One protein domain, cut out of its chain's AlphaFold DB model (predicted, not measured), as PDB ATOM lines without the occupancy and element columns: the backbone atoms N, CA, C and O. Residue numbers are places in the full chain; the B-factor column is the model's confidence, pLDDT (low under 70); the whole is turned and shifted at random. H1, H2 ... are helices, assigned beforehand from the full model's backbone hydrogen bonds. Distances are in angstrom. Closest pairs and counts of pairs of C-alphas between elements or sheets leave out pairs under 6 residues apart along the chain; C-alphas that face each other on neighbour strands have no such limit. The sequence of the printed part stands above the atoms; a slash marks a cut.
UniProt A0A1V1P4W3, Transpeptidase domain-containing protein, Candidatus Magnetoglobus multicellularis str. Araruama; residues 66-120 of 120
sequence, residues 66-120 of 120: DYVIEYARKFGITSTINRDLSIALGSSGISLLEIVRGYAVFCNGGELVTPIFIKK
ATOM      1  N   ASP A  66     -22.420  22.616 214.108       96.31
ATOM      2  CA  ASP A  66     -22.814  23.970 213.711       96.31
ATOM      3  C   ASP A  66     -22.276  25.026 214.683       96.31
ATOM      4  O   ASP A  66     -21.768  26.058 214.250       96.31
ATOM      5  N   TYR A  67     -22.270  24.722 215.985       95.44
ATOM      6  CA  TYR A  67     -21.678  25.593 216.999       95.44
ATOM      7  C   TYR A  67     -20.177  25.805 216.758       95.44
ATOM      8  O   TYR A  67     -19.693  26.935 216.837       95.44
ATOM      9  N   VAL A  68     -19.431  24.741 216.437       96.00
ATOM     10  CA  VAL A  68     -17.992  24.843 216.145       96.00
ATOM     11  C   VAL A  68     -17.735  25.636 214.870       96.00
ATOM     12  O   VAL A  68     -16.842  26.482 214.863       96.00
ATOM     13  N   ILE A  69     -18.534  25.428 213.822       97.31
ATOM     14  CA  ILE A  69     -18.419  26.193 212.573       97.31
ATOM     15  C   ILE A  69     -18.678  27.681 212.833       97.31
ATOM     16  O   ILE A  69     -17.867  28.518 212.438       97.31
ATOM     17  N   GLU A  70     -19.759  28.028 213.536       96.31
ATOM     18  CA  GLU A  70     -20.059  29.413 213.920       96.31
ATOM     19  C   GLU A  70     -18.945  30.033 214.771       96.31
ATOM     20  O   GLU A  70     -18.609  31.208 214.613       96.31
ATOM     21  N   TYR A  71     -18.345  29.252 215.671       95.06
ATOM     22  CA  TYR A  71     -17.234  29.716 216.494       95.06
ATOM     23  C   TYR A  71     -15.966  29.940 215.657       95.06
ATOM     24  O   TYR A  71     -15.313  30.968 215.819       95.06
ATOM     25  N   ALA A  72     -15.662  29.060 214.699       96.56
ATOM     26  CA  ALA A  72     -14.558  29.239 213.757       96.56
ATOM     27  C   ALA A  72     -14.725  30.510 212.902       96.56
ATOM     28  O   ALA A  72     -13.744  31.206 212.634       96.56
ATOM     29  N   ARG A  73     -15.965  30.888 212.545       96.81
ATOM     30  CA  ARG A  73     -16.230  32.168 211.856       96.81
ATOM     31  C   ARG A  73     -15.792  33.380 212.681       96.81
ATOM     32  O   ARG A  73     -15.282  34.342 212.115       96.81
ATOM     33  N   LYS A  74     -15.896  33.323 214.014       95.00
ATOM     34  CA  LYS A  74     -15.419  34.397 214.912       95.00
ATOM     35  C   LYS A  74     -13.893  34.518 214.942       95.00
ATOM     36  O   LYS A  74     -13.383  35.587 215.244       95.00
ATOM     37  N   PHE A  75     -13.179  33.452 214.579       96.12
ATOM     38  CA  PHE A  75     -11.721  33.436 214.412       96.12
ATOM     39  C   PHE A  75     -11.284  33.902 213.012       96.12
ATOM     40  O   PHE A  75     -10.106  33.841 212.673       96.12
ATOM     41  N   GLY A  76     -12.220  34.382 212.185       95.94
ATOM     42  CA  GLY A  76     -11.923  34.884 210.847       95.94
ATOM     43  C   GLY A  76     -11.729  33.791 209.795       95.94
ATOM     44  O   GLY A  76     -11.258  34.105 208.704       95.94
ATOM     45  N   ILE A  77     -12.096  32.538 210.090       97.69
ATOM     46  CA  ILE A  77     -12.119  31.468 209.088       97.69
ATOM     47  C   ILE A  77     -13.314  31.704 208.164       97.69
ATOM     48  O   ILE A  77     -14.458  31.692 208.615       97.69
ATOM     49  N   THR A  78     -13.067  31.874 206.869       96.94
ATOM     50  CA  THR A  78     -14.078  32.071 205.814       96.94
ATOM     51  C   THR A  78     -14.145  30.903 204.831       96.94
ATOM     52  O   THR A  78     -15.208  30.663 204.263       96.94
ATOM     53  N   SER A  79     -13.073  30.108 204.726       97.56
ATOM     54  CA  SER A  79     -13.041  28.844 203.976       97.56
ATOM     55  C   SER A  79     -14.223  27.920 204.297       97.56
ATOM     56  O   SER A  79     -14.770  27.921 205.408       97.56
ATOM     57  N   THR A  80     -14.638  27.115 203.322       97.06
ATOM     58  CA  THR A  80     -15.704  26.121 203.502       97.06
ATOM     59  C   THR A  80     -15.277  25.066 204.524       97.06
ATOM     60  O   THR A  80     -14.189  24.507 204.424       97.06
ATOM     61  N   ILE A  81     -16.140  24.790 205.504       97.56
ATOM     62  CA  ILE A  81     -15.920  23.764 206.532       97.56
ATOM     63  C   ILE A  81     -16.959  22.663 206.323       97.56
ATOM     64  O   ILE A  81     -18.147  22.962 206.170       97.56
ATOM     65  N   ASN A  82     -16.518  21.406 206.312       95.31
ATOM     66  CA  ASN A  82     -17.410  20.257 206.174       95.31
ATOM     67  C   ASN A  82     -18.388  20.184 207.359       95.31
ATOM     68  O   ASN A  82     -18.043  20.488 208.497       95.31
ATOM     69  N   ARG A  83     -19.629  19.766 207.104       95.38
ATOM     70  CA  ARG A  83     -20.672  19.632 208.136       95.38
ATOM     71  C   ARG A  83     -20.766  18.194 208.645       95.38
ATOM     72  O   ARG A  83     -21.811  17.556 208.548       95.38
ATOM     73  N   ASP A  84     -19.664  17.679 209.174       93.44
ATOM     74  CA  ASP A  84     -19.577  16.326 209.723       93.44
ATOM     75  C   ASP A  84     -18.607  16.262 210.918       93.44
ATOM     76  O   ASP A  84     -17.966  17.248 211.272       93.44
ATOM     77  N   LEU A  85     -18.508  15.099 211.570       94.31
ATOM     78  CA  LEU A  85     -17.645  14.921 212.744       94.31
ATOM     79  C   LEU A  85     -16.149  14.849 212.412       94.31
ATOM     80  O   LEU A  85     -15.320  14.952 213.315       94.31
ATOM     81  N   SER A  86     -15.774  14.681 211.142       94.38
ATOM     82  CA  SER A  86     -14.366  14.591 210.750       94.38
ATOM     83  C   SER A  86     -13.634  15.928 210.900       94.38
ATOM     84  O   SER A  86     -12.408  15.939 210.995       94.38
ATOM     85  N   ILE A  87     -14.358  17.048 211.012       96.62
ATOM     86  CA  ILE A  87     -13.748  18.359 211.279       96.62
ATOM     87  C   ILE A  87     -13.062  18.428 212.646       96.62
ATOM     88  O   ILE A  87     -12.137  19.218 212.806       96.62
ATOM     89  N   ALA A  88     -13.436  17.560 213.599       95.81
ATOM     90  CA  ALA A  88     -12.697  17.382 214.852       95.81
ATOM     91  C   ALA A  88     -11.234  16.970 214.618       95.81
ATOM     92  O   ALA A  88     -10.399  17.153 215.497       95.81
ATOM     93  N   LEU A  89     -10.933  16.404 213.445       95.25
ATOM     94  CA  LEU A  89      -9.615  15.916 213.050       95.25
ATOM     95  C   LEU A  89      -8.961  16.780 211.958       95.25
ATOM     96  O   LEU A  89      -7.969  16.364 211.368       95.25
ATOM     97  N   GLY A  90      -9.519  17.956 211.649       94.00
ATOM     98  CA  GLY A  90      -8.945  18.867 210.654       94.00
ATOM     99  C   GLY A  90      -9.180  18.465 209.193       94.00
ATOM    100  O   GLY A  90      -8.367  18.781 208.334       94.00
ATOM    101  N   SER A  91     -10.289  17.791 208.877       93.94
ATOM    102  CA  SER A  91     -10.600  17.335 207.508       93.94
ATOM    103  C   SER A  91     -10.930  18.441 206.491       93.94
ATOM    104  O   SER A  91     -11.077  18.156 205.304       93.94
ATOM    105  N   SER A  92     -11.096  19.690 206.937       94.50
ATOM    106  CA  SER A  92     -11.423  20.829 206.072       94.50
ATOM    107  C   SER A  92     -10.165  21.615 205.718       94.50
ATOM    108  O   SER A  92      -9.429  22.043 206.605       94.50
ATOM    109  N   GLY A  93      -9.938  21.837 204.423       94.50
ATOM    110  CA  GLY A  93      -8.867  22.709 203.948       94.50
ATOM    111  C   GLY A  93      -9.203  24.177 204.204       94.50
ATOM    112  O   GLY A  93     -10.275  24.644 203.824       94.50
ATOM    113  N   ILE A  94      -8.283  24.902 204.836       96.50
ATOM    114  CA  ILE A  94      -8.407  26.334 205.140       96.50
ATOM    115  C   ILE A  94      -7.120  27.062 204.737       96.50
ATOM    116  O   ILE A  94      -6.053  26.449 204.664       96.50
ATOM    117  N   SER A  95      -7.201  28.364 204.453       97.12
ATOM    118  CA  SER A  95      -6.035  29.141 204.021       97.12
ATOM    119  C   SER A  95      -5.028  29.314 205.159       97.12
ATOM    120  O   SER A  95      -5.400  29.546 206.311       97.12
ATOM    121  N   LEU A  96      -3.732  29.295 204.831       96.62
ATOM    122  CA  LEU A  96      -2.670  29.566 205.802       96.62
ATOM    123  C   LEU A  96      -2.846  30.943 206.464       96.62
ATOM    124  O   LEU A  96      -2.645  31.073 207.671       96.62
ATOM    125  N   LEU A  97      -3.271  31.958 205.702       97.12
ATOM    126  CA  LEU A  97      -3.512  33.298 206.240       97.12
ATOM    127  C   LEU A  97      -4.641  33.290 207.281       97.12
ATOM    128  O   LEU A  97      -4.550  33.987 208.289       97.12
ATOM    129  N   GLU A  98      -5.685  32.489 207.058       97.19
ATOM    130  CA  GLU A  98      -6.799  32.343 207.997       97.19
ATOM    131  C   GLU A  98      -6.361  31.620 209.273       97.19
ATOM    132  O   GLU A  98      -6.693  32.082 210.363       97.19
ATOM    133  N   ILE A  99      -5.571  30.543 209.157       96.12
ATOM    134  CA  ILE A  99      -5.005  29.832 210.316       96.12
ATOM    135  C   ILE A  99      -4.181  30.792 211.166       96.12
ATOM    136  O   ILE A  99      -4.455  30.949 212.352       96.12
ATOM    137  N   VAL A 100      -3.185  31.453 210.569       96.25
ATOM    138  CA  VAL A 100      -2.261  32.326 211.308       96.25
ATOM    139  C   VAL A 100      -3.017  33.476 211.975       96.25
ATOM    140  O   VAL A 100      -2.784  33.778 213.145       96.25
ATOM    141  N   ARG A 101      -3.977  34.079 211.265       96.56
ATOM    142  CA  ARG A 101      -4.839  35.132 211.812       96.56
ATOM    143  C   ARG A 101      -5.708  34.629 212.968       96.56
ATOM    144  O   ARG A 101      -5.816  35.319 213.977       96.56
ATOM    145  N   GLY A 102      -6.303  33.445 212.840       96.62
ATOM    146  CA  GLY A 102      -7.101  32.830 213.898       96.62
ATOM    147  C   GLY A 102      -6.262  32.519 215.139       96.62
ATOM    148  O   GLY A 102      -6.668  32.835 216.252       96.62
ATOM    149  N   TYR A 103      -5.053  31.984 214.963       96.25
ATOM    150  CA  TYR A 103      -4.130  31.729 216.073       96.25
ATOM    151  C   TYR A 103      -3.690  33.015 216.788       96.25
ATOM    152  O   TYR A 103      -3.529  33.008 218.010       96.25
ATOM    153  N   ALA A 104      -3.558  34.136 216.070       96.88
ATOM    154  CA  ALA A 104      -3.185  35.421 216.666       96.88
ATOM    155  C   ALA A 104      -4.184  35.914 217.730       96.88
ATOM    156  O   ALA A 104      -3.780  36.628 218.646       96.88
ATOM    157  N   VAL A 105      -5.455  35.490 217.665       97.12
ATOM    158  CA  VAL A 105      -6.493  35.823 218.659       97.12
ATOM    159  C   VAL A 105      -6.060  35.437 220.075       97.12
ATOM    160  O   VAL A 105      -6.303  36.193 221.013       97.12
ATOM    161  N   PHE A 106      -5.386  34.294 220.249       95.25
ATOM    162  CA  PHE A 106      -4.943  33.837 221.571       95.25
ATOM    163  C   PHE A 106      -3.877  34.757 222.171       95.25
ATOM    164  O   PHE A 106      -3.983  35.150 223.331       95.25
ATOM    165  N   CYS A 107      -2.876  35.135 221.375       94.38
ATOM    166  CA  CYS A 107      -1.801  36.024 221.815       94.38
ATOM    167  C   CYS A 107      -2.276  37.476 221.981       94.38
ATOM    168  O   CYS A 107      -1.713  38.216 222.780       94.38
ATOM    169  N   ASN A 108      -3.321  37.874 221.250       95.50
ATOM    170  CA  ASN A 108      -3.879  39.225 221.261       95.50
ATOM    171  C   ASN A 108      -5.062  39.385 222.239       95.50
ATOM    172  O   ASN A 108      -5.966  40.184 222.010       95.50
ATOM    173  N   GLY A 109      -5.107  38.582 223.307       94.88
ATOM    174  CA  GLY A 109      -6.101  38.728 224.376       94.88
ATOM    175  C   GLY A 109      -7.555  38.456 223.969       94.88
ATOM    176  O   GLY A 109      -8.468  38.841 224.692       94.88
ATOM    177  N   GLY A 110      -7.787  37.784 222.839       94.56
ATOM    178  CA  GLY A 110      -9.121  37.492 222.310       94.56
ATOM    179  C   GLY A 110      -9.572  38.392 221.159       94.56
ATOM    180  O   GLY A 110     -10.653  38.162 220.619       94.56
ATOM    181  N   GLU A 111      -8.759  39.367 220.746       96.12
ATOM    182  CA  GLU A 111      -9.103  40.302 219.672       96.12
ATOM    183  C   GLU A 111      -8.596  39.828 218.302       96.12
ATOM    184  O   GLU A 111      -7.416  39.506 218.119       96.12
ATOM    185  N   LEU A 112      -9.487  39.822 217.307       96.00
ATOM    186  CA  LEU A 112      -9.168  39.428 215.936       96.00
ATOM    187  C   LEU A 112      -8.553  40.600 215.162       96.00
ATOM    188  O   LEU A 112      -9.200  41.616 214.924       96.00
ATOM    189  N   VAL A 113      -7.319  40.427 214.690       94.06
ATOM    190  CA  VAL A 113      -6.593  41.464 213.941       94.06
ATOM    191  C   VAL A 113      -6.864  41.407 212.440       94.06
ATOM    192  O   VAL A 113      -7.182  40.350 211.891       94.06
ATOM    193  N   THR A 114      -6.691  42.533 211.749       94.25
ATOM    194  CA  THR A 114      -6.678  42.594 210.279       94.25
ATOM    195  C   THR A 114      -5.229  42.572 209.780       94.25
ATOM    196  O   THR A 114      -4.460  43.453 210.167       94.25
ATOM    197  N   PRO A 115      -4.827  41.596 208.944       93.31
ATOM    198  CA  PRO A 115      -3.475  41.548 208.389       93.31
ATOM    199  C   PRO A 115      -3.145  42.788 207.543       93.31
ATOM    200  O   PRO A 115      -3.957  43.216 206.725       93.31
ATOM    201  N   ILE A 116      -1.937  43.336 207.712       93.56
ATOM    202  CA  ILE A 116      -1.413  44.474 206.939       93.56
ATOM    203  C   ILE A 116      -0.177  44.001 206.172       93.56
ATOM    204  O   ILE A 116       0.797  43.574 206.788       93.56
ATOM    205  N   PHE A 117      -0.206  44.102 204.843       94.12
ATOM    206  CA  PHE A 117       0.893  43.654 203.974       94.12
ATOM    207  C   PHE A 117       1.860  44.776 203.584       94.12
ATOM    208  O   PHE A 117       3.028  44.514 203.317       94.12
ATOM    209  N   ILE A 118       1.380  46.021 203.556       94.94
ATOM    210  CA  ILE A 118       2.149  47.198 203.144       94.94
ATOM    211  C   ILE A 118       2.012  48.255 204.235       94.94
ATOM    212  O   ILE A 118       0.901  48.557 204.673       94.94
ATOM    213  N   LYS A 119       3.142  48.816 204.667       87.00
ATOM    214  CA  LYS A 119       3.201  49.964 205.577       87.00
ATOM    215  C   LYS A 119       3.772  51.171 204.830       87.00
ATOM    216  O   LYS A 119       4.557  50.990 203.902       87.00
ATOM    217  N   LYS A 120       3.314  52.364 205.211       79.62
ATOM    218  CA  LYS A 120       3.809  53.647 204.698       79.62
ATOM    219  C   LYS A 120       5.118  54.022 205.382       79.62
ATOM    220  O   LYS A 120       5.226  53.724 206.593       79.62
TER     221      LYS A 120
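What this domain is: This is residues 66 to 120 of the 120 residues of the protein "Transpeptidase domain-containing protein" of Candidatus Magnetoglobus multicellularis str. Araruama (UniProt A0A1V1P4W3). Three short helices, none touching another, make a loose open frame: H1 first, then a loop to the small helix H2 at one end, then a return to H3, the longest. From H3 the chain folds back and runs away as a tail with no named element, residues 108 to 120, so that H2 and the tail's tip make the two ends of the length. The printed part has 55 residues, with three named helices in the order H1, H2, H3 and no named strand; the class is all helix, though under half of the residues, 26 of 55, are in named elements. It is only just loose, close to compact, with a radius of gyration of the C-alphas of 12.6 A, and spans 44 by 21 by 15 A.

How they stand to each other: H1, residues 66 to 74, and H2, residues 85 to 89, are apart, with a short link of 10 residues between them. H3, residues 96 to 107, follows H2 after a short link of 6 residues, and these two are apart as well. H1 and H3 are only just apart, their closest C-alphas 8.3 A from each other. In H1 every O i to N i+4 pair is within hydrogen-bond range, in H3 5 of 8, and in H2 0 of 1, while 2 of 2 O i to N i+3 pairs in H2 are within range.

Where its parts are: H1 begins at C-alpha 66, (-22.814, 23.970, 213.711), and is 12.8 A long. H2, from Leu 85 to Leu 89, is 8.1 A long. H3 is 17.3 A long, from C-alpha 96 at (-2.670, 29.566, 205.802) to C-alpha 107 at (-1.801, 36.024, 221.815).

The domain as a whole: The two C-alphas farthest apart, those of Leu 85 and Lys 120, are 45.0 A apart. The printed part has no cut, ends at the chain's last residue and has no long link. Its mean pLDDT is 95.3, and no printed residue is under 70.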